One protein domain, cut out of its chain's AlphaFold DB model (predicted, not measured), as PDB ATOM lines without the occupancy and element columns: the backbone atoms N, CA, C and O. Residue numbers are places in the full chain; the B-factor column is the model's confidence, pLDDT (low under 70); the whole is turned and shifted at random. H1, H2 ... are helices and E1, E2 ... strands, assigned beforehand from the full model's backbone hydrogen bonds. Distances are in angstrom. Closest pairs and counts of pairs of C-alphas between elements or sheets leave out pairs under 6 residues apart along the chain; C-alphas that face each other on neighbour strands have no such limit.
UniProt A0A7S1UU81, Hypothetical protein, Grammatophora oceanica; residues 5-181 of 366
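AT A GLANCE: This is residues 5 to 181 of the 366 residues of the protein "Hypothetical protein" of Grammatophora oceanica (UniProt A0A7S1UU81). A twisted, curled sheet of six antiparallel strands makes a wall with helices over one face: H1 packs on it, and H4 runs along it near the E6 edge. H2 and H5 cross farther out from that face, H3 packs on H1 away from the sheet, and the end of H5, residues 176 to 181, sticks out. The printed part has 177 residues, in the order H1 H2 E1 H3 E2 E3 E4 E5 E6 H4 H5, with sheet order E1 E2 E3 E4 E5 E6. The class is mixed, helices and strands; the whole is compact, with a radius of gyration of the C-alphas of 17.3 A and spans of 51 by 42 by 31 A.

HOW THE PARTS SIT: Start at edge strand E1, residues 29 to 33, where N 32 and O 69 of E2, residues 65 to 74, are 2.9 A apart, within hydrogen-bond range. From E2 follow a meander, each strand the antiparallel neighbour of the one before, through E3, residues 77 to 90, E4, residues 94 to 101, E5, residues 108 to 120, and edge strand E6, residues 123 to 134. Within range are N 68 and O 83, 2.8 A, for the hairpin E2 and E3; N 98 and O 86, 2.8 A, for E3 and E4; N 99 and O 112, 2.7 A, for E4 and E5; and N 113 and O 129, 2.8 A, for E5 and E6. H1, residues 5 to 12, and H4, residues 142 to 160, are on the same face, two layers in all; the closest C-alphas of H1 and E4 are those of Arg 8 and Leu 95, 6.9 A. H4 has a height over the sheet of 9.3 A and runs along the strands, at 25 degrees to E6 on the local plane; Gly 130 and Ile 156 have the closest C-alphas, 7.1 A. H3, residues 52 to 58, touches H1, closest at the C-alphas of Val 9 and Ile 56, 6.5 A. H2, residues 17 to 25, touches H5, residues 167 to 181, at a steep tilt of 54 degrees, closest at the C-alphas of Val 18 and Phe 171, 5.3 A. H5 only grazes the sheet, with residues 167 to 168, and touches H4 only at the corner, where the C-alphas of Tyr 160 and Leu 167 are 4.5 A apart. In H1 to H5 every O i to N i+4 pair is within hydrogen-bond range.

IN THESE COORDINATES: Find C-alpha 5 at (51.930, 11.399, 210.052), where H1 begins. E3 measures 38.6 A from C-alpha 77 at (48.978, 13.209, 170.031), E5 37.3 A, E6 36.5 A and H4 26.6 A. H5, 21.4 A, ends at C-alpha 181, (71.038, 9.398, 204.381).

THE WHOLE: Look for the two farthest C-alphas at Ser 140 and Thr 181, 55.1 A apart. The printed part has no cut; its one long link, residues 34 to 51, joins E1 to H3 and holds the one residue under pLDDT 70, residue 45.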
ATOM      1  N   PRO A   5      51.892   9.964 210.348       96.00
ATOM      2  CA  PRO A   5      51.930  11.399 210.052       96.00
ATOM      3  C   PRO A   5      52.938  11.777 208.960       96.00
ATOM      4  O   PRO A   5      52.663  12.648 208.137       96.00
ATOM      5  N   LEU A   6      54.081  11.086 208.896       95.62
ATOM      6  CA  LEU A   6      55.069  11.304 207.843       95.62
ATOM      7  C   LEU A   6      54.615  10.679 206.519       95.62
ATOM      8  O   LEU A   6      54.710  11.332 205.481       95.62
ATOM      9  N   CYS A   7      54.065   9.454 206.549       96.69
ATOM     10  CA  CYS A   7      53.471   8.820 205.362       96.69
ATOM     11  C   CYS A   7      52.385   9.730 204.739       96.69
ATOM     12  O   CYS A   7      52.307   9.880 203.520       96.69
ATOM     13  N   ARG A   8      51.585  10.378 205.592       96.38
ATOM     14  CA  ARG A   8      50.524  11.326 205.238       96.38
ATOM     15  C   ARG A   8      51.055  12.563 204.520       96.38
ATOM     16  O   ARG A   8      50.589  12.849 203.419       96.38
ATOM     17  N   VAL A   9      52.048  13.256 205.083       96.62
ATOM     18  CA  VAL A   9      52.666  14.426 204.428       96.62
ATOM     19  C   VAL A   9      53.283  14.032 203.087       96.62
ATOM     20  O   VAL A   9      53.025  14.686 202.083       96.62
ATOM     21  N   LEU A  10      54.011  12.913 203.029       96.62
ATOM     22  CA  LEU A  10      54.657  12.451 201.797       96.62
ATOM     23  C   LEU A  10      53.683  12.105 200.661       96.62
ATOM     24  O   LEU A  10      54.086  12.148 199.505       96.62
ATOM     25  N   LEU A  11      52.436  11.730 200.948       97.12
ATOM     26  CA  LEU A  11      51.455  11.408 199.904       97.12
ATOM     27  C   LEU A  11      50.525  12.574 199.561       97.12
ATOM     28  O   LEU A  11      50.077  12.680 198.417       97.12
ATOM     29  N   LEU A  12      50.201  13.424 200.534       97.50
ATOM     30  CA  LEU A  12      49.279  14.536 200.320       97.50
ATOM     31  C   LEU A  12      49.993  15.790 199.815       97.50
ATOM     32  O   LEU A  12      49.425  16.479 198.974       97.50
ATOM     33  N   ASP A  13      51.226  16.065 200.239       97.00
ATOM     34  CA  ASP A  13      51.952  17.265 199.820       97.00
ATOM     35  C   ASP A  13      52.386  17.144 198.355       97.00
ATOM     36  O   ASP A  13      53.076  16.198 197.952       97.00
ATOM     37  N   SER A  14      51.958  18.104 197.536       96.31
ATOM     38  CA  SER A  14      52.266  18.137 196.111       96.31
ATOM     39  C   SER A  14      53.749  18.297 195.798       96.31
ATOM     40  O   SER A  14      54.171  17.885 194.712       96.31
ATOM     41  N   SER A  15      54.498  18.892 196.729       95.69
ATOM     42  CA  SER A  15      55.931  19.166 196.642       95.69
ATOM     43  C   SER A  15      56.790  18.056 197.246       95.69
ATOM     44  O   SER A  15      58.020  18.115 197.187       95.69
ATOM     45  N   SER A  16      56.156  17.019 197.801       96.69
ATOM     46  CA  SER A  16      56.865  15.895 198.399       96.69
ATOM     47  C   SER A  16      57.758  15.168 197.381       96.69
ATOM     48  O   SER A  16      57.405  15.034 196.201       96.69
ATOM     49  N   PRO A  17      58.895  14.607 197.832       96.81
ATOM     50  CA  PRO A  17      59.773  13.824 196.966       96.81
ATOM     51  C   PRO A  17      59.067  12.603 196.363       96.81
ATOM     52  O   PRO A  17      59.377  12.215 195.240       96.81
ATOM     53  N   VAL A  18      58.085  12.023 197.065       97.06
ATOM     54  CA  VAL A  18      57.297  10.894 196.554       97.06
ATOM     55  C   VAL A  18      56.448  11.318 195.361       97.06
ATOM     56  O   VAL A  18      56.511  10.668 194.318       97.06
ATOM     57  N   ILE A  19      55.678  12.404 195.489       97.00
ATOM     58  CA  ILE A  19      54.828  12.886 194.397       97.00
ATOM     59  C   ILE A  19      55.687  13.373 193.231       97.00
ATOM     60  O   ILE A  19      55.417  12.990 192.096       97.00
ATOM     61  N   SER A  20      56.761  14.123 193.493       96.00
ATOM     62  CA  SER A  20      57.665  14.592 192.438       96.00
ATOM     63  C   SER A  20      58.301  13.436 191.659       96.00
ATOM     64  O   SER A  20      58.355  13.489 190.430       96.00
ATOM     65  N   LYS A  21      58.774  12.389 192.349       95.81
ATOM     66  CA  LYS A  21      59.356  11.201 191.708       95.81
ATOM     67  C   LYS A  21      58.303  10.441 190.901       95.81
ATOM     68  O   LYS A  21      58.526  10.122 189.739       95.81
ATOM     69  N   TRP A  22      57.131  10.210 191.489       96.25
ATOM     70  CA  TRP A  22      56.026   9.526 190.818       96.25
ATOM     71  C   TRP A  22      55.557  10.251 189.548       96.25
ATOM     72  O   TRP A  22      55.236   9.612 188.547       96.25
ATOM     73  N   GLU A  23      55.512  11.581 189.565       95.69
ATOM     74  CA  GLU A  23      55.156  12.388 188.395       95.69
ATOM     75  C   GLU A  23      56.216  12.300 187.293       95.69
ATOM     76  O   GLU A  23      55.857  12.114 186.129       95.69
ATOM     77  N   ALA A  24      57.501  12.343 187.658       94.56
ATOM     78  CA  ALA A  24      58.611  12.195 186.720       94.56
ATOM     79  C   ALA A  24      58.643  10.802 186.062       94.56
ATOM     80  O   ALA A  24      58.734  10.692 184.838       94.56
ATOM     81  N   ASP A  25      58.490   9.739 186.853       95.06
ATOM     82  CA  ASP A  25      58.659   8.357 186.384       95.06
ATOM     83  C   ASP A  25      57.488   7.867 185.505       95.06
ATOM     84  O   ASP A  25      57.582   6.852 184.806       95.06
ATOM     85  N   ARG A  26      56.357   8.582 185.503       92.50
ATOM     86  CA  ARG A  26      55.175   8.237 184.698       92.50
ATOM     87  C   ARG A  26      55.247   8.677 183.238       92.50
ATOM     88  O   ARG A  26      54.427   8.215 182.443       92.50
ATOM     89  N   GLY A  27      56.176   9.569 182.889       92.38
ATOM     90  CA  GLY A  27      56.305  10.114 181.532       92.38
ATOM     91  C   GLY A  27      55.140  11.011 181.093       92.38
ATOM     92  O   GLY A  27      54.927  11.212 179.896       92.38
ATOM     93  N   ASP A  28      54.359  11.521 182.047       95.00
ATOM     94  CA  ASP A  28      53.376  12.574 181.806       95.00
ATOM     95  C   ASP A  28      54.065  13.948 181.887       95.00
ATOM     96  O   ASP A  28      55.112  14.094 182.513       95.00
ATOM     97  N   VAL A  29      53.492  14.961 181.239       96.19
ATOM     98  CA  VAL A  29      54.055  16.321 181.181       96.19
ATOM     99  C   VAL A  29      53.020  17.366 181.598       96.19
ATOM    100  O   VAL A  29      51.846  17.045 181.775       96.19
ATOM    101  N   ASP A  30      53.444  18.619 181.770       96.56
ATOM    102  CA  ASP A  30      52.574  19.765 182.086       96.56
ATOM    103  C   ASP A  30      51.706  19.579 183.345       96.56
ATOM    104  O   ASP A  30      50.513  19.899 183.352       96.56
ATOM    105  N   PHE A  31      52.287  19.034 184.416       97.19
ATOM    106  CA  PHE A  31      51.577  18.871 185.681       97.19
ATOM    107  C   PHE A  31      51.165  20.227 186.266       97.19
ATOM    108  O   PHE A  31      51.987  21.113 186.487       97.19
ATOM    109  N   SER A  32      49.878  20.360 186.573       97.56
ATOM    110  CA  SER A  32      49.314  21.486 187.316       97.56
ATOM    111  C   SER A  32      48.365  20.958 188.383       97.56
ATOM    112  O   SER A  32      47.502  20.133 188.072       97.56
ATOM    113  N   LYS A  33      48.454  21.458 189.610       97.38
ATOM    114  CA  LYS A  33      47.584  21.052 190.718       97.38
ATOM    115  C   LYS A  33      46.808  22.268 191.202       97.38
ATOM    116  O   LYS A  33      47.361  23.363 191.240       97.38
ATOM    117  N   THR A  34      45.531  22.089 191.511       97.12
ATOM    118  CA  THR A  34      44.783  23.095 192.270       97.12
ATOM    119  C   THR A  34      45.172  23.014 193.737       97.12
ATOM    120  O   THR A  34      45.570  21.946 194.211       97.12
ATOM    121  N   ASP A  35      44.958  24.105 194.460       95.25
ATOM    122  CA  ASP A  35      45.029  24.091 195.917       95.25
ATOM    123  C   ASP A  35      44.002  23.111 196.503       95.25
ATOM    124  O   ASP A  35      43.023  22.718 195.848       95.25
ATOM    125  N   TRP A  36      44.238  22.705 197.750       95.31
ATOM    126  CA  TRP A  36      43.270  21.934 198.513       95.31
ATOM    127  C   TRP A  36      42.038  22.784 198.809       95.31
ATOM    128  O   TRP A  36      42.127  23.917 199.275       95.31
ATOM    129  N   THR A  37      40.870  22.209 198.555       94.25
ATOM    130  CA  THR A  37      39.579  22.842 198.817       94.25
ATOM    131  C   THR A  37      38.772  21.973 199.768       94.25
ATOM    132  O   THR A  37      38.706  20.752 199.612       94.25
ATOM    133  N   PHE A  38      38.173  22.599 200.775       93.50
ATOM    134  CA  PHE A  38      37.390  21.927 201.809       93.50
ATOM    135  C   PHE A  38      35.896  22.133 201.555       93.50
ATOM    136  O   PHE A  38      35.505  23.168 201.006       93.50
ATOM    137  N   PRO A  39      35.044  21.161 201.918       89.56
ATOM    138  CA  PRO A  39      33.608  21.326 201.794       89.56
ATOM    139  C   PRO A  39      33.120  22.470 202.704       89.56
ATOM    140  O   PRO A  39      33.688  22.686 203.775       89.56
ATOM    141  N   PRO A  40      32.032  23.174 202.339       84.88
ATOM    142  CA  PRO A  40      31.518  24.303 203.123       84.88
ATOM    143  C   PRO A  40      31.149  23.962 204.572       84.88
ATOM    144  O   PRO A  40      31.081  24.854 205.406       84.88
ATOM    145  N   ALA A  41      30.901  22.681 204.869       84.00
ATOM    146  CA  ALA A  41      30.581  22.195 206.209       84.00
ATOM    147  C   ALA A  41      31.794  22.155 207.160       84.00
ATOM    148  O   ALA A  41      31.608  22.064 208.368       84.00
ATOM    149  N   THR A  42      33.023  22.242 206.639       80.50
ATOM    150  CA  THR A  42      34.264  22.327 207.426       80.50
ATOM    151  C   THR A  42      35.066  23.579 207.037       80.50
ATOM    152  O   THR A  42      36.184  23.479 206.524       80.50
ATOM    153  N   PRO A  43      34.496  24.788 207.227       70.81
ATOM    154  CA  PRO A  43      35.112  26.018 206.755       70.81
ATOM    155  C   PRO A  43      36.389  26.326 207.547       70.81
ATOM    156  O   PRO A  43      36.361  26.581 208.746       70.81
ATOM    157  N   ARG A  44      37.521  26.331 206.838       78.62
ATOM    158  CA  ARG A  44      38.847  26.740 207.331       78.62
ATOM    159  C   ARG A  44      39.176  28.152 206.839       78.62
ATOM    160  O   ARG A  44      40.089  28.354 206.043       78.62
ATOM    161  N   GLU A  45      38.369  29.141 207.230       67.81
ATOM    162  CA  GLU A  45      38.463  30.516 206.702       67.81
ATOM    163  C   GLU A  45      39.820  31.193 206.962       67.81
ATOM    164  O   GLU A  45      40.242  32.013 206.148       67.81
ATOM    165  N   GLY A  46      40.535  30.809 208.027       72.31
ATOM    166  CA  GLY A  46      41.841  31.377 208.384       72.31
ATOM    167  C   GLY A  46      43.060  30.754 207.690       72.31
ATOM    168  O   GLY A  46      44.092  31.407 207.587       72.31
ATOM    169  N   GLU A  47      42.960  29.530 207.170       71.88
ATOM    170  CA  GLU A  47      44.132  28.752 206.719       71.88
ATOM    171  C   GLU A  47      44.438  28.910 205.219       71.88
ATOM    172  O   GLU A  47      45.349  28.285 204.679       71.88
ATOM    173  N   ARG A  48      43.702  29.776 204.507       70.06
ATOM    174  CA  ARG A  48      43.820  29.941 203.042       70.06
ATOM    175  C   ARG A  48      45.178  30.469 202.560       70.06
ATOM    176  O   ARG A  48      45.426  30.477 201.358       70.06
ATOM    177  N   HIS A  49      46.029  30.944 203.466       72.38
ATOM    178  CA  HIS A  49      47.337  31.525 203.147       72.38
ATOM    179  C   HIS A  49      48.516  30.712 203.684       72.38
ATOM    180  O   HIS A  49      49.662  31.151 203.579       72.38
ATOM    181  N   GLU A  50      48.251  29.546 204.261       80.69
ATOM    182  CA  GLU A  50      49.297  28.681 204.783       80.69
ATOM    183  C   GLU A  50      49.963  27.887 203.657       80.69
ATOM    184  O   GLU A  50      49.378  27.636 202.601       80.69
ATOM    185  N   SER A  51      51.223  27.499 203.866       90.25
ATOM    186  CA  SER A  51      51.877  26.572 202.945       90.25
ATOM    187  C   SER A  51      51.130  25.239 202.945       90.25
ATOM    188  O   SER A  51      50.611  24.816 203.977       90.25
ATOM    189  N   GLU A  52      51.108  24.541 201.806       91.44
ATOM    190  CA  GLU A  52      50.442  23.232 201.695       91.44
ATOM    191  C   GLU A  52      50.923  22.259 202.783       91.44
ATOM    192  O   GLU A  52      50.118  21.580 203.417       91.44
ATOM    193  N   HIS A  53      52.228  22.257 203.058       91.38
ATOM    194  CA  HIS A  53      52.809  21.474 204.141       91.38
ATOM    195  C   HIS A  53      52.208  21.830 205.509       91.38
ATOM    196  O   HIS A  53      51.908  20.935 206.297       91.38
ATOM    197  N   HIS A  54      52.044  23.123 205.813       90.69
ATOM    198  CA  HIS A  54      51.473  23.544 207.088       90.69
ATOM    199  C   HIS A  54      50.002  23.148 207.194       90.69
ATOM    200  O   HIS A  54      49.642  22.543 208.196       90.69
ATOM    201  N   LEU A  55      49.218  23.359 206.133       92.00
ATOM    202  CA  LEU A  55      47.813  22.955 206.054       92.00
ATOM    203  C   LEU A  55      47.629  21.451 206.314       92.00
ATOM    204  O   LEU A  55      46.737  21.039 207.055       92.00
ATOM    205  N   ILE A  56      48.485  20.622 205.710       94.06
ATOM    206  CA  ILE A  56      48.458  19.176 205.932       94.06
ATOM    207  C   ILE A  56      48.876  18.882 207.375       94.06
ATOM    208  O   ILE A  56      48.195  18.135 208.065       94.06
ATOM    209  N   ALA A  57      49.964  19.463 207.876       90.75
ATOM    210  CA  ALA A  57      50.461  19.174 209.220       90.75
ATOM    211  C   ALA A  57      49.538  19.666 210.355       90.75
ATOM    212  O   ALA A  57      49.519  19.039 211.413       90.75
ATOM    213  N   SER A  58      48.795  20.759 210.158       88.81
ATOM    214  CA  SER A  58      48.067  21.470 211.216       88.81
ATOM    215  C   SER A  58      46.746  20.816 211.620       88.81
ATOM    216  O   SER A  58      46.339  20.933 212.775       88.81
ATOM    217  N   GLY A  59      46.076  20.087 210.724       90.12
ATOM    218  CA  GLY A  59      44.791  19.471 211.060       90.12
ATOM    219  C   GLY A  59      44.293  18.443 210.053       90.12
ATOM    220  O   GLY A  59      44.929  18.190 209.039       90.12
ATOM    221  N   SER A  60      43.113  17.873 210.318       93.69
ATOM    222  CA  SER A  60      42.507  16.814 209.493       93.69
ATOM    223  C   SER A  60      42.102  17.287 208.092       93.69
ATOM    224  O   SER A  60      41.297  18.202 207.926       93.69
ATOM    225  N   MET A  61      42.591  16.602 207.067       95.88
ATOM    226  CA  MET A  61      42.287  16.834 205.659       95.88
ATOM    227  C   MET A  61      40.977  16.162 205.225       95.88
ATOM    228  O   MET A  61      40.696  16.113 204.033       95.88
ATOM    229  N   MET A  62      40.167  15.623 206.141       96.31
ATOM    230  CA  MET A  62      38.933  14.909 205.798       96.31
ATOM    231  C   MET A  62      37.984  15.767 204.942       96.31
ATOM    232  O   MET A  62      37.668  16.910 205.268       96.31
ATOM    233  N   GLY A  63      37.531  15.204 203.821       96.12
ATOM    234  CA  GLY A  63      36.688  15.873 202.831       96.12
ATOM    235  C   GLY A  63      37.435  16.834 201.903       96.12
ATOM    236  O   GLY A  63      36.854  17.276 200.909       96.12
ATOM    237  N   ALA A  64      38.708  17.146 202.176       96.56
ATOM    238  CA  ALA A  64      39.507  17.988 201.301       96.56
ATOM    239  C   ALA A  64      39.656  17.333 199.927       96.56
ATOM    240  O   ALA A  64      39.846  16.119 199.807       96.56
ATOM    241  N   HIS A  65      39.603  18.148 198.880       97.12
ATOM    242  CA  HIS A  65      39.830  17.685 197.524       97.12
ATOM    243  C   HIS A  65      40.709  18.638 196.726       97.12
ATOM    244  O   HIS A  65      40.710  19.852 196.937       97.12
ATOM    245  N   ARG A  66      41.450  18.064 195.780       97.50
ATOM    246  CA  ARG A  66      42.242  18.797 194.790       97.50
ATOM    247  C   ARG A  66      42.153  18.120 193.437       97.50
ATOM    248  O   ARG A  66      41.913  16.916 193.351       97.50
ATOM    249  N   THR A  67      42.381  18.881 192.375       98.12
ATOM    250  CA  THR A  67      42.431  18.351 191.014       98.12
ATOM    251  C   THR A  67      43.812  18.564 190.412       98.12
ATOM    252  O   THR A  67      44.312  19.684 190.351       98.12
ATOM    253  N   SER A  68      44.406  17.485 189.917       98.06
ATOM    254  CA  SER A  68      45.637  17.507 189.131       98.06
ATOM    255  C   SER A  68      45.287  17.407 187.651       98.06
ATOM    256  O   SER A  68      44.510  16.539 187.255       98.06
ATOM    257  N   THR A  69      45.864  18.265 186.811       98.00
ATOM    258  CA  THR A  69      45.796  18.150 185.346       98.00
ATOM    259  C   THR A  69      47.184  17.917 184.779       98.00
ATOM    260  O   THR A  69      48.160  18.424 185.322       98.00
ATOM    261  N   PHE A  70      47.271  17.099 183.737       97.69
ATOM    262  CA  PHE A  70      48.529  16.730 183.091       97.69
ATOM    263  C   PHE A  70      48.274  16.312 181.642       97.69
ATOM    264  O   PHE A  70      47.148  16.011 181.239       97.69
ATOM    265  N   SER A  71      49.334  16.287 180.854       97.25
ATOM    266  CA  SER A  71      49.355  15.961 179.435       97.25
ATOM    267  C   SER A  71      50.002  14.591 179.232       97.25
ATOM    268  O   SER A  71      51.093  14.337 179.736       97.25
ATOM    269  N   ARG A  72      49.355  13.701 178.467       94.25
ATOM    270  CA  ARG A  72      49.894  12.370 178.142       94.25
ATOM    271  C   ARG A  72      50.063  12.178 176.635       94.25
ATOM    272  O   ARG A  72      49.062  12.280 175.916       94.25
ATOM    273  N   PRO A  73      51.256  11.805 176.140       93.94
ATOM    274  CA  PRO A  73      51.425  11.409 174.747       93.94
ATOM    275  C   PRO A  73      50.730  10.061 174.482       93.94
ATOM    276  O   PRO A  73      51.006   9.047 175.120       93.94
ATOM    277  N   ARG A  74      49.796  10.036 173.529       90.88
ATOM    278  CA  ARG A  74      49.081   8.849 173.045       90.88
ATOM    279  C   ARG A  74      48.998   8.882 171.523       90.88
ATOM    280  O   ARG A  74      48.415   9.800 170.951       90.88
ATOM    281  N   ASN A  75      49.538   7.853 170.867       91.06
ATOM    282  CA  ASN A  75      49.479   7.676 169.408       91.06
ATOM    283  C   ASN A  75      49.933   8.922 168.615       91.06
ATOM    284  O   ASN A  75      49.285   9.311 167.649       91.06
ATOM    285  N   GLY A  76      51.007   9.584 169.059       93.56
ATOM    286  CA  GLY A  76      51.530  10.796 168.414       93.56
ATOM    287  C   GLY A  76      50.746  12.083 168.701       93.56
ATOM    288  O   GLY A  76      51.073  13.124 168.143       93.56
ATOM    289  N   SER A  77      49.735  12.037 169.573       95.75
ATOM    290  CA  SER A  77      48.978  13.209 170.031       95.75
ATOM    291  C   SER A  77      49.088  13.377 171.544       95.75
ATOM    292  O   SER A  77      49.149  12.388 172.270       95.75
ATOM    293  N   THR A  78      49.087  14.612 172.039       95.56
ATOM    294  CA  THR A  78      49.057  14.882 173.482       95.56
ATOM    295  C   THR A  78      47.612  15.034 173.941       95.56
ATOM    296  O   THR A  78      46.885  15.895 173.451       95.56
ATOM    297  N   VAL A  79      47.183  14.192 174.880       95.81
ATOM    298  CA  VAL A  79      45.837  14.233 175.463       95.81
ATOM    299  C   VAL A  79      45.924  14.827 176.861       95.81
ATOM    300  O   VAL A  79      46.637  14.295 177.711       95.81
ATOM    301  N   ARG A  80      45.173  15.903 177.113       96.62
ATOM    302  CA  ARG A  80      45.065  16.500 178.448       96.62
ATOM    303  C   ARG A  80      44.105  15.686 179.312       96.62
ATOM    304  O   ARG A  80      42.958  15.461 178.932       96.62
ATOM    305  N   LEU A  81      44.582  15.247 180.468       96.00
ATOM    306  CA  LEU A  81      43.868  14.433 181.443       96.00
ATOM    307  C   LEU A  81      43.741  15.192 182.767       96.00
ATOM    308  O   LEU A  81      44.451  16.167 183.022       96.00
ATOM    309  N   SER A  82      42.797  14.761 183.601       97.50
ATOM    310  CA  SER A  82      42.624  15.307 184.947       97.50
ATOM    311  C   SER A  82      42.170  14.239 185.931       97.50
ATOM    312  O   SER A  82      41.417  13.326 185.574       97.50
ATOM    313  N   GLU A  83      42.642  14.386 187.162       97.62
ATOM    314  CA  GLU A  83      42.372  13.518 188.297       97.62
ATOM    315  C   GLU A  83      41.989  14.334 189.508       97.62
ATOM    316  O   GLU A  83      42.670  15.298 189.842       97.62
ATOM    317  N   THR A  84      40.931  13.912 190.182       98.25
ATOM    318  CA  THR A  84      40.485  14.530 191.424       98.25
ATOM    319  C   THR A  84      40.829  13.607 192.579       98.25
ATOM    320  O   THR A  84      40.439  12.441 192.582       98.25
ATOM    321  N   GLN A  85      41.576  14.129 193.544       98.25
ATOM    322  CA  GLN A  85      41.897  13.465 194.799       98.25
ATOM    323  C   GLN A  85      40.929  13.973 195.860       98.25
ATOM    324  O   GLN A  85      40.738  15.181 195.963       98.25
ATOM    325  N   ILE A  86      40.325  13.068 196.622       98.19
ATOM    326  CA  ILE A  86      39.400  13.376 197.716       98.19
ATOM    327  C   ILE A  86      39.858  12.591 198.937       98.19
ATOM    328  O   ILE A  86      40.026  11.376 198.848       98.19
ATOM    329  N   VAL A  87      40.077  13.264 200.058       98.31
ATOM    330  CA  VAL A  87      40.450  12.615 201.317       98.31
ATOM    331  C   VAL A  87      39.182  12.113 202.003       98.31
ATOM    332  O   VAL A  87      38.362  12.897 202.473       98.31
ATOM    333  N   ASP A  88      39.009  10.795 202.044       98.00
ATOM    334  CA  ASP A  88      37.830  10.136 202.614       98.00
ATOM    335  C   ASP A  88      37.914  10.034 204.145       98.00
ATOM    336  O   ASP A  88      36.899  10.113 204.828       98.00
ATOM    337  N   ALA A  89      39.114   9.799 204.683       98.00
ATOM    338  CA  ALA A  89      39.375   9.685 206.116       98.00
ATOM    339  C   ALA A  89      40.786  10.188 206.423       98.00
ATOM    340  O   ALA A  89      41.708   9.904 205.660       98.00
ATOM    341  N   ASP A  90      40.942  10.914 207.524       97.50
ATOM    342  CA  ASP A  90      42.233  11.418 207.984       97.50
ATOM    343  C   ASP A  90      42.214  11.576 209.505       97.50
ATOM    344  O   ASP A  90      41.791  12.611 210.036       97.50
ATOM    345  N   ASP A  91      42.601  10.500 210.179       96.88
ATOM    346  CA  ASP A  91      42.657  10.361 211.630       96.88
ATOM    347  C   ASP A  91      44.038   9.823 212.072       96.88
ATOM    348  O   ASP A  91      44.954   9.646 211.263       96.88
ATOM    349  N   SER A  92      44.225   9.605 213.375       95.88
ATOM    350  CA  SER A  92      45.496   9.125 213.937       95.88
ATOM    351  C   SER A  92      45.834   7.675 213.580       95.88
ATOM    352  O   SER A  92      46.993   7.278 213.687       95.88
ATOM    353  N   GLU A  93      44.847   6.880 213.172       97.31
ATOM    354  CA  GLU A  93      44.991   5.453 212.880       97.31
ATOM    355  C   GLU A  93      44.994   5.169 211.376       97.31
ATOM    356  O   GLU A  93      45.444   4.110 210.936       97.31
ATOM    357  N   LYS A  94      44.481   6.089 210.560       97.75
ATOM    358  CA  LYS A  94      44.163   5.839 209.165       97.75
ATOM    359  C   LYS A  94      44.123   7.123 208.345       97.75
ATOM    360  O   LYS A  94      43.431   8.088 208.650       97.75
ATOM    361  N   LEU A  95      44.760   7.043 207.182       98.25
ATOM    362  CA  LEU A  95      44.552   7.969 206.076       98.25
ATOM    363  C   LEU A  95      43.926   7.196 204.919       98.25
ATOM    364  O   LEU A  95      44.442   6.161 204.504       98.25
ATOM    365  N   ALA A  96      42.831   7.686 204.356       98.56
ATOM    366  CA  ALA A  96      42.275   7.146 203.126       98.56
ATOM    367  C   ALA A  96      41.917   8.276 202.173       98.56
ATOM    368  O   ALA A  96      41.223   9.212 202.554       98.56
ATOM    369  N   PHE A  97      42.336   8.161 200.919       98.50
ATOM    370  CA  PHE A  97      41.947   9.100 199.877       98.50
ATOM    371  C   PHE A  97      41.685   8.379 198.559       98.50
ATOM    372  O   PHE A  97      42.300   7.360 198.236       98.50
ATOM    373  N   THR A  98      40.742   8.917 197.797       98.56
ATOM    374  CA  THR A  98      40.300   8.382 196.517       98.56
ATOM    375  C   THR A  98      40.752   9.297 195.385       98.56
ATOM    376  O   THR A  98      40.497  10.496 195.392       98.56
ATOM    377  N   ILE A  99      41.392   8.713 194.379       98.38
ATOM    378  CA  ILE A  99      41.789   9.341 193.122       98.38
ATOM    379  C   ILE A  99      40.783   8.910 192.056       98.38
ATOM    380  O   ILE A  99      40.708   7.736 191.697       98.38
ATOM    381  N   SER A 100      39.995   9.852 191.550       97.75
ATOM    382  CA  SER A 100      39.023   9.621 190.481       97.75
ATOM    383  C   SER A 100      39.512  10.240 189.178       97.75
ATOM    384  O   SER A 100      39.794  11.438 189.120       97.75
ATOM    385  N   GLU A 101      39.585   9.442 188.116       96.06
ATOM    386  CA  GLU A 101      39.916   9.958 186.789       96.06
ATOM    387  C   GLU A 101      38.678  10.549 186.110       96.06
ATOM    388  O   GLU A 101      37.621   9.918 186.057       96.06
ATOM    389  N   ARG A 102      38.808  11.751 185.535       93.50
ATOM    390  CA  ARG A 102      37.679  12.416 184.866       93.50
ATOM    391  C   ARG A 102      37.353  11.811 183.500       93.50
ATOM    392  O   ARG A 102      36.196  11.802 183.087       93.50
ATOM    393  N   MET A 103      38.369  11.346 182.773       91.94
ATOM    394  CA  MET A 103      38.204  10.792 181.429       91.94
ATOM    395  C   MET A 103      38.277   9.265 181.450       91.94
ATOM    396  O   MET A 103      39.267   8.721 181.934       91.94
ATOM    397  N   PRO A 104      37.291   8.557 180.872       90.25
ATOM    398  CA  PRO A 104      37.305   7.105 180.867       90.25
ATOM    399  C   PRO A 104      38.439   6.546 180.000       90.25
ATOM    400  O   PRO A 104      38.725   7.040 178.905       90.25
ATOM    401  N   ARG A 105      39.050   5.449 180.453       90.56
ATOM    402  CA  ARG A 105      40.074   4.709 179.710       90.56
ATOM    403  C   ARG A 105      39.454   3.515 179.027       90.56
ATOM    404  O   ARG A 105      38.944   2.618 179.686       90.56
ATOM    405  N   ARG A 106      39.526   3.481 177.695       90.25
ATOM    406  CA  ARG A 106      39.087   2.319 176.900       90.25
ATOM    407  C   ARG A 106      37.647   1.872 177.237       90.25
ATOM    408  O   ARG A 106      37.349   0.687 177.190       90.25
ATOM    409  N   GLY A 107      36.772   2.822 177.588       93.50
ATOM    410  CA  GLY A 107      35.382   2.549 177.974       93.50
ATOM    411  C   GLY A 107      35.150   2.234 179.457       93.50
ATOM    412  O   GLY A 107      34.038   1.843 179.802       93.50
ATOM    413  N   PHE A 108      36.146   2.424 180.328       96.25
ATOM    414  CA  PHE A 108      36.035   2.219 181.773       96.25
ATOM    415  C   PHE A 108      36.303   3.509 182.551       96.25
ATOM    416  O   PHE A 108      37.239   4.241 182.234       96.25
ATOM    417  N   SER A 109      35.506   3.780 183.584       96.19
ATOM    418  CA  SER A 109      35.832   4.781 184.601       96.19
ATOM    419  C   SER A 109      36.657   4.129 185.703       96.19
ATOM    420  O   SER A 109      36.329   3.021 186.137       96.19
ATOM    421  N   ILE A 110      37.684   4.832 186.168       97.56
ATOM    422  CA  ILE A 110      38.634   4.323 187.152       97.56
ATOM    423  C   ILE A 110      38.568   5.194 188.399       97.56
ATOM    424  O   ILE A 110      38.631   6.424 188.314       97.56
ATOM    425  N   LYS A 111      38.475   4.533 189.551       98.12
ATOM    426  CA  LYS A 111      38.699   5.133 190.862       98.12
ATOM    427  C   LYS A 111      39.739   4.307 191.597       98.12
ATOM    428  O   LYS A 111      39.669   3.085 191.593       98.12
ATOM    429  N   VAL A 112      40.711   4.957 192.216       98.50
ATOM    430  CA  VAL A 112      41.757   4.291 192.993       98.50
ATOM    431  C   VAL A 112      41.709   4.823 194.408       98.50
ATOM    432  O   VAL A 112      41.848   6.021 194.615       98.50
ATOM    433  N   LYS A 113      41.518   3.939 195.378       98.56
ATOM    434  CA  LYS A 113      41.525   4.273 196.794       98.56
ATOM    435  C   LYS A 113      42.849   3.847 197.408       98.56
ATOM    436  O   LYS A 113      43.187   2.665 197.384       98.56
ATOM    437  N   VAL A 114      43.580   4.806 197.956       98.44
ATOM    438  CA  VAL A 114      44.806   4.570 198.720       98.44
ATOM    439  C   VAL A 114      44.443   4.640 200.195       98.44
ATOM    440  O   VAL A 114      43.782   5.582 200.629       98.44
ATOM    441  N   ILE A 115      44.828   3.620 200.955       98.56
ATOM    442  CA  ILE A 115      44.558   3.506 202.386       98.56
ATOM    443  C   ILE A 115      45.885   3.256 203.086       98.56
ATOM    444  O   ILE A 115      46.541   2.256 202.813       98.56
ATOM    445  N   LEU A 116      46.249   4.141 204.001       98.12
ATOM    446  CA  LEU A 116      47.289   3.916 204.988       98.12
ATOM    447  C   LEU A 116      46.639   3.608 206.334       98.12
ATOM    448  O   LEU A 116      45.678   4.276 206.712       98.12
ATOM    449  N   ARG A 117      47.160   2.622 207.059       98.06
ATOM    450  CA  ARG A 117      46.750   2.300 208.430       98.06
ATOM    451  C   ARG A 117      47.973   2.293 209.331       98.06
ATOM    452  O   ARG A 117      48.997   1.734 208.956       98.06
ATOM    453  N   ALA A 118      47.887   2.908 210.499       97.31
ATOM    454  CA  ALA A 118      48.893   2.747 211.534       97.31
ATOM    455  C   ALA A 118      48.854   1.290 212.017       97.31
ATOM    456  O   ALA A 118      47.804   0.790 212.408       97.31
ATOM    457  N   HIS A 119      49.995   0.610 211.950       95.06
ATOM    458  CA  HIS A 119      50.158  -0.736 212.504       95.06
ATOM    459  C   HIS A 119      50.872  -0.669 213.861       95.06
ATOM    460  O   HIS A 119      50.486  -1.329 214.818       95.06
ATOM    461  N   THR A 120      51.897   0.181 213.960       94.19
ATOM    462  CA  THR A 120      52.550   0.566 215.219       94.19
ATOM    463  C   THR A 120      52.777   2.076 215.221       94.19
ATOM    464  O   THR A 120      52.634   2.723 214.183       94.19
ATOM    465  N   GLU A 121      53.226   2.649 216.339       91.69
ATOM    466  CA  GLU A 121      53.593   4.075 216.419       91.69
ATOM    467  C   GLU A 121      54.611   4.513 215.347       91.69
ATOM    468  O   GLU A 121      54.671   5.683 214.973       91.69
ATOM    469  N   ARG A 122      55.421   3.577 214.833       93.69
ATOM    470  CA  ARG A 122      56.499   3.846 213.869       93.69
ATOM    471  C   ARG A 122      56.320   3.143 212.526       93.69
ATOM    472  O   ARG A 122      57.239   3.187 211.705       93.69
ATOM    473  N   SER A 123      55.187   2.485 212.285       94.75
ATOM    474  CA  SER A 123      54.937   1.773 211.029       94.75
ATOM    475  C   SER A 123      53.521   1.996 210.509       94.75
ATOM    476  O   SER A 123      52.544   1.883 211.248       94.75
ATOM    477  N   CYS A 124      53.428   2.261 209.208       95.62
ATOM    478  CA  CYS A 124      52.181   2.385 208.467       95.62
ATOM    479  C   CYS A 124      52.086   1.253 207.421       95.62
ATOM    480  O   CYS A 124      53.052   1.000 206.700       95.62
ATOM    481  N   ASP A 125      50.933   0.592 207.334       96.12
ATOM    482  CA  ASP A 125      50.593  -0.356 206.270       96.12
ATOM    483  C   ASP A 125      49.883   0.386 205.142       96.12
ATOM    484  O   ASP A 125      48.983   1.190 205.396       96.12
ATOM    485  N   ALA A 126      50.252   0.103 203.893       97.00
ATOM    486  CA  ALA A 126      49.669   0.736 202.716       97.00
ATOM    487  C   ALA A 126      48.883  -0.273 201.872       97.00
ATOM    488  O   ALA A 126      49.345  -1.374 201.586       97.00
ATOM    489  N   SER A 127      47.686   0.110 201.439       97.56
ATOM    490  CA  SER A 127      46.820  -0.676 200.563       97.56
ATOM    491  C   SER A 127      46.283   0.194 199.433       97.56
ATOM    492  O   SER A 127      45.819   1.309 199.662       97.56
ATOM    493  N   VAL A 128      46.305  -0.333 198.209       98.00
ATOM    494  CA  VAL A 128      45.780   0.340 197.015       98.00
ATOM    495  C   VAL A 128      44.668  -0.512 196.422       98.00
ATOM    496  O   VAL A 128      44.887  -1.662 196.046       98.00
ATOM    497  N   ILE A 129      43.467   0.053 196.328       98.19
ATOM    498  CA  ILE A 129      42.269  -0.626 195.837       98.19
ATOM    499  C   ILE A 129      41.799   0.087 194.570       98.19
ATOM    500  O   ILE A 129      41.451   1.264 194.605       98.19
ATOM    501  N   GLY A 130      41.792  -0.619 193.441       97.69
ATOM    502  CA  GLY A 130      41.274  -0.108 192.173       97.69
ATOM    503  C   GLY A 130      39.825  -0.532 191.944       97.69
ATOM    504  O   GLY A 130      39.521  -1.721 191.935       97.69
ATOM    505  N   GLU A 131      38.943   0.429 191.701       97.94
ATOM    506  CA  GLU A 131      37.578   0.218 191.234       97.94
ATOM    507  C   GLU A 131      37.480   0.582 189.748       97.94
ATOM    508  O   GLU A 131      37.771   1.707 189.330       97.94
ATOM    509  N   VAL A 132      37.042  -0.381 188.938       97.38
ATOM    510  CA  VAL A 132      36.905  -0.232 187.488       97.38
ATOM    511  C   VAL A 132      35.451  -0.477 187.114       97.38
ATOM    512  O   VAL A 132      34.950  -1.589 187.270       97.38
ATOM    513  N   ARG A 133      34.766   0.553 186.605       96.25
ATOM    514  CA  ARG A 133      33.367   0.440 186.162       96.25
ATOM    515  C   ARG A 133      33.250   0.604 184.646       96.25
ATOM    516  O   ARG A 133      33.860   1.520 184.090       96.25
ATOM    517  N   PRO A 134      32.471  -0.242 183.955       95.31
ATOM    518  CA  PRO A 134      32.192  -0.069 182.534       95.31
ATOM    519  C   PRO A 134      31.303   1.163 182.305       95.31
ATOM    520  O   PRO A 134      30.268   1.309 182.947       95.31
ATOM    521  N   VAL A 135      31.688   2.040 181.374       94.56
ATOM    522  CA  VAL A 135      30.917   3.245 180.991       94.56
ATOM    523  C   VAL A 135      30.728   3.393 179.473       94.56
ATOM    524  O   VAL A 135      30.064   4.316 179.007       94.56
ATOM    525  N   GLY A 136      31.332   2.512 178.671       86.44
ATOM    526  CA  GLY A 136      31.254   2.555 177.211       86.44
ATOM    527  C   GLY A 136      29.888   2.138 176.651       86.44
ATOM    528  O   GLY A 136      29.266   1.205 177.144       86.44
ATOM    529  N   LYS A 137      29.456   2.787 175.558       81.31
ATOM    530  CA  LYS A 137      28.186   2.487 174.861       81.31
ATOM    531  C   LYS A 137      28.184   1.142 174.113       81.31
ATOM    532  O   LYS A 137      27.124   0.571 173.902       81.31
ATOM    533  N   ASN A 138      29.356   0.623 173.730       77.81
ATOM    534  CA  ASN A 138      29.492  -0.580 172.899       77.81
ATOM    535  C   ASN A 138      30.249  -1.690 173.643       77.81
ATOM    536  O   ASN A 138      31.429  -1.919 173.389       77.81
ATOM    537  N   MET A 139      29.553  -2.387 174.543       86.06
ATOM    538  CA  MET A 139      30.088  -3.538 175.293       86.06
ATOM    539  C   MET A 139      29.691  -4.897 174.688       86.06
ATOM    540  O   MET A 139      29.809  -5.931 175.338       86.06
ATOM    541  N   SER A 140      29.215  -4.910 173.438       92.06
ATOM    542  CA  SER A 140      28.706  -6.115 172.768       92.06
ATOM    543  C   SER A 140      29.800  -7.132 172.422       92.06
ATOM    544  O   SER A 140      29.568  -8.336 172.501       92.06
ATOM    545  N   ASN A 141      31.011  -6.679 172.076       94.62
ATOM    546  CA  ASN A 141      32.151  -7.565 171.832       94.62
ATOM    547  C   ASN A 141      32.885  -7.875 173.146       94.62
ATOM    548  O   ASN A 141      33.856  -7.203 173.504       94.62
ATOM    549  N   GLN A 142      32.436  -8.917 173.847       94.75
ATOM    550  CA  GLN A 142      32.976  -9.320 175.151       94.75
ATOM    551  C   GLN A 142      34.491  -9.578 175.131       94.75
ATOM    552  O   GLN A 142      35.188  -9.202 176.072       94.75
ATOM    553  N   ALA A 143      35.030 -10.148 174.046       95.50
ATOM    554  CA  ALA A 143      36.464 -10.414 173.928       95.50
ATOM    555  C   ALA A 143      37.288  -9.115 173.881       95.50
ATOM    556  O   ALA A 143      38.319  -8.997 174.549       95.50
ATOM    557  N   ALA A 144      36.817  -8.114 173.132       93.56
ATOM    558  CA  ALA A 144      37.455  -6.802 173.080       93.56
ATOM    559  C   ALA A 144      37.355  -6.064 174.425       93.56
ATOM    560  O   ALA A 144      38.342  -5.478 174.871       93.56
ATOM    561  N   VAL A 145      36.196  -6.139 175.089       94.94
ATOM    562  CA  VAL A 145      35.968  -5.547 176.418       94.94
ATOM    563  C   VAL A 145      36.896  -6.171 177.457       94.94
ATOM    564  O   VAL A 145      37.570  -5.442 178.180       94.94
ATOM    565  N   HIS A 146      37.008  -7.500 177.488       95.81
ATOM    566  CA  HIS A 146      37.909  -8.205 178.397       95.81
ATOM    567  C   HIS A 146      39.378  -7.826 178.154       95.81
ATOM    568  O   HIS A 146      40.101  -7.499 179.093       95.81
ATOM    569  N   LYS A 147      39.823  -7.764 176.889       96.31
ATOM    570  CA  LYS A 147      41.185  -7.314 176.555       96.31
ATOM    571  C   LYS A 147      41.433  -5.869 176.998       96.31
ATOM    572  O   LYS A 147      42.498  -5.563 177.527       96.31
ATOM    573  N   ALA A 148      40.463  -4.977 176.799       94.75
ATOM    574  CA  ALA A 148      40.553  -3.595 177.258       94.75
ATOM    575  C   ALA A 148      40.601  -3.496 178.791       94.75
ATOM    576  O   ALA A 148      41.406  -2.726 179.310       94.75
ATOM    577  N   PHE A 149      39.806  -4.305 179.495       96.38
ATOM    578  CA  PHE A 149      39.800  -4.394 180.954       96.38
ATOM    579  C   PHE A 149      41.164  -4.824 181.506       96.38
ATOM    580  O   PHE A 149      41.706  -4.149 182.374       96.38
ATOM    581  N   LEU A 150      41.772  -5.879 180.951       97.56
ATOM    582  CA  LEU A 150      43.110  -6.322 181.364       97.56
ATOM    583  C   LEU A 150      44.172  -5.230 181.166       97.56
ATOM    584  O   LEU A 150      45.029  -5.037 182.024       97.56
ATOM    585  N   LEU A 151      44.093  -4.475 180.066       95.88
ATOM    586  CA  LEU A 151      44.997  -3.346 179.830       95.88
ATOM    587  C   LEU A 151      44.802  -2.223 180.856       95.88
ATOM    588  O   LEU A 151      45.785  -1.632 181.289       95.88
ATOM    589  N   VAL A 152      43.558  -1.944 181.256       95.75
ATOM    590  CA  VAL A 152      43.257  -0.977 182.322       95.75
ATOM    591  C   VAL A 152      43.802  -1.460 183.668       95.75
ATOM    592  O   VAL A 152      44.449  -0.689 184.367       95.75
ATOM    593  N   MET A 153      43.608  -2.734 184.011       96.88
ATOM    594  CA  MET A 153      44.125  -3.315 185.255       96.88
ATOM    595  C   MET A 153      45.652  -3.242 185.332       96.88
ATOM    596  O   MET A 153      46.193  -2.820 186.353       96.88
ATOM    597  N   ASN A 154      46.348  -3.596 184.249       96.44
ATOM    598  CA  ASN A 154      47.806  -3.488 184.185       96.44
ATOM    599  C   ASN A 154      48.270  -2.034 184.316       96.44
ATOM    600  O   ASN A 154      49.242  -1.761 185.010       96.44
ATOM    601  N   GLU A 155      47.555  -1.091 183.703       94.00
ATOM    602  CA  GLU A 155      47.867   0.331 183.829       94.00
ATOM    603  C   GLU A 155      47.666   0.844 185.265       94.00
ATOM    604  O   GLU A 155      48.509   1.584 185.760       94.00
ATOM    605  N   ILE A 156      46.608   0.419 185.968       96.00
ATOM    606  CA  ILE A 156      46.392   0.762 187.385       96.00
ATOM    607  C   ILE A 156      47.523   0.195 188.253       96.00
ATOM    608  O   ILE A 156      48.069   0.924 189.082       96.00
ATOM    609  N   LYS A 157      47.909  -1.070 188.036       96.38
ATOM    610  CA  LYS A 157      49.010  -1.722 188.764       96.38
ATOM    611  C   LYS A 157      50.339  -1.002 188.563       96.38
ATOM    612  O   LYS A 157      50.974  -0.643 189.546       96.38
ATOM    613  N   LEU A 158      50.716  -0.719 187.316       95.81
ATOM    614  CA  LEU A 158      51.959  -0.007 187.001       95.81
ATOM    615  C   LEU A 158      51.972   1.420 187.547       95.81
ATOM    616  O   LEU A 158      53.030   1.970 187.816       95.81
ATOM    617  N   ARG A 159      50.802   2.045 187.680       95.31
ATOM    618  CA  ARG A 159      50.703   3.457 188.038       95.31
ATOM    619  C   ARG A 159      50.595   3.717 189.530       95.31
ATOM    620  O   ARG A 159      51.113   4.726 190.005       95.31
ATOM    621  N   TYR A 160      49.905   2.855 190.266       97.38
ATOM    622  CA  TYR A 160      49.664   3.045 191.696       97.38
ATOM    623  C   TYR A 160      50.243   1.922 192.552       97.38
ATOM    624  O   TYR A 160      50.339   2.091 193.761       97.38
ATOM    625  N   GLY A 161      50.628   0.793 191.957       96.94
ATOM    626  CA  GLY A 161      51.182  -0.350 192.669       96.94
ATOM    627  C   GLY A 161      52.652  -0.185 193.053       96.94
ATOM    628  O   GLY A 161      53.235   0.899 192.990       96.94
ATOM    629  N   THR A 162      53.231  -1.302 193.480       96.50
ATOM    630  CA  THR A 162      54.620  -1.435 193.943       96.50
ATOM    631  C   THR A 162      55.601  -1.777 192.820       96.50
ATOM    632  O   THR A 162      56.791  -1.922 193.076       96.50
ATOM    633  N   GLU A 163      55.117  -1.925 191.588       94.38
ATOM    634  CA  GLU A 163      55.918  -2.299 190.422       94.38
ATOM    635  C   GLU A 163      56.260  -1.071 189.566       94.38
ATOM    636  O   GLU A 163      55.434  -0.174 189.385       94.38
ATOM    637  N   GLY A 164      57.465  -1.061 188.986       92.00
ATOM    638  CA  GLY A 164      57.890  -0.056 188.009       92.00
ATOM    639  C   GLY A 164      57.865   1.375 188.555       92.00
ATOM    640  O   GLY A 164      58.445   1.656 189.598       92.00
ATOM    641  N   SER A 165      57.187   2.273 187.834       94.12
ATOM    642  CA  SER A 165      57.018   3.692 188.178       94.12
ATOM    643  C   SER A 165      55.743   3.985 188.980       94.12
ATOM    644  O   SER A 165      55.188   5.088 188.936       94.12
ATOM    645  N   GLY A 166      55.242   2.983 189.703       96.25
ATOM    646  CA  GLY A 166      54.039   3.109 190.510       96.25
ATOM    647  C   GLY A 166      54.209   4.053 191.702       96.25
ATOM    648  O   GLY A 166      55.307   4.244 192.218       96.25
ATOM    649  N   LEU A 167      53.100   4.626 192.178       97.06
ATOM    650  CA  LEU A 167      53.095   5.513 193.349       97.06
ATOM    651  C   LEU A 167      53.718   4.837 194.579       97.06
ATOM    652  O   LEU A 167      54.545   5.439 195.258       97.06
ATOM    653  N   MET A 168      53.346   3.581 194.856       97.25
ATOM    654  CA  MET A 168      53.902   2.849 195.997       97.25
ATOM    655  C   MET A 168      55.362   2.448 195.758       97.25
ATOM    656  O   MET A 168      56.148   2.473 196.698       97.25
ATOM    657  N   ALA A 169      55.759   2.155 194.515       96.44
ATOM    658  CA  ALA A 169      57.164   1.912 194.170       96.44
ATOM    659  C   ALA A 169      58.039   3.154 194.440       96.44
ATOM    660  O   ALA A 169      59.090   3.066 195.084       96.44
ATOM    661  N   GLY A 170      57.569   4.331 194.014       95.62
ATOM    662  CA  GLY A 170      58.224   5.611 194.282       95.62
ATOM    663  C   GLY A 170      58.287   5.926 195.777       95.62
ATOM    664  O   GLY A 170      59.344   6.318 196.269       95.62
ATOM    665  N   PHE A 171      57.199   5.671 196.512       96.31
ATOM    666  CA  PHE A 171      57.162   5.813 197.969       96.31
ATOM    667  C   PHE A 171      58.238   4.953 198.641       96.31
ATOM    668  O   PHE A 171      59.077   5.484 199.364       96.31
ATOM    669  N   LEU A 172      58.277   3.648 198.351       95.38
ATOM    670  CA  LEU A 172      59.258   2.719 198.925       95.38
ATOM    671  C   LEU A 172      60.705   3.118 198.610       95.38
ATOM    672  O   LEU A 172      61.576   2.987 199.471       95.38
ATOM    673  N   THR A 173      60.950   3.646 197.409       95.75
ATOM    674  CA  THR A 173      62.274   4.144 197.013       95.75
ATOM    675  C   THR A 173      62.696   5.323 197.890       95.75
ATOM    676  O   THR A 173      63.742   5.268 198.526       95.75
ATOM    677  N   VAL A 174      61.843   6.345 198.013       95.38
ATOM    678  CA  VAL A 174      62.124   7.534 198.835       95.38
ATOM    679  C   VAL A 174      62.334   7.165 200.306       95.38
ATOM    680  O   VAL A 174      63.242   7.687 200.948       95.38
ATOM    681  N   VAL A 175      61.535   6.240 200.849       93.81
ATOM    682  CA  VAL A 175      61.717   5.752 202.227       93.81
ATOM    683  C   VAL A 175      63.076   5.063 202.403       93.81
ATOM    684  O   VAL A 175      63.741   5.262 203.423       93.81
ATOM    685  N   SER A 176      63.496   4.267 201.419       94.06
ATOM    686  CA  SER A 176      64.791   3.579 201.440       94.06
ATOM    687  C   SER A 176      65.952   4.580 201.392       94.06
ATOM    688  O   SER A 176      66.896   4.472 202.181       94.06
ATOM    689  N   ASP A 177      65.838   5.617 200.563       93.81
ATOM    690  CA  ASP A 177      66.840   6.679 200.449       93.81
ATOM    691  C   ASP A 177      66.985   7.455 201.770       93.81
ATOM    692  O   ASP A 177      68.098   7.633 202.265       93.81
ATOM    693  N   MET A 178      65.866   7.811 202.416       90.25
ATOM    694  CA  MET A 178      65.866   8.496 203.719       90.25
ATOM    695  C   MET A 178      66.572   7.691 204.816       90.25
ATOM    696  O   MET A 178      67.256   8.261 205.669       90.25
ATOM    697  N   SER A 179      66.427   6.362 204.805       87.88
ATOM    698  CA  SER A 179      67.115   5.500 205.772       87.88
ATOM    699  C   SER A 179      68.631   5.468 205.558       87.88
ATOM    700  O   SER A 179      69.387   5.394 206.526       87.88
ATOM    701  N   THR A 180      69.074   5.611 204.308       90.12
ATOM    702  CA  THR A 180      70.493   5.608 203.937       90.12
ATOM    703  C   THR A 180      71.162   6.932 204.305       90.12
ATOM    704  O   THR A 180      72.265   6.938 204.850       90.12
ATOM    705  N   THR A 181      70.487   8.065 204.079       84.62
ATOM    706  CA  THR A 181      71.038   9.398 204.381       84.62
ATOM    707  C   THR A 181      71.274   9.609 205.879       84.62
ATOM    708  O   THR A 181      72.285  10.191 206.261       84.62
TER     709      THR A 181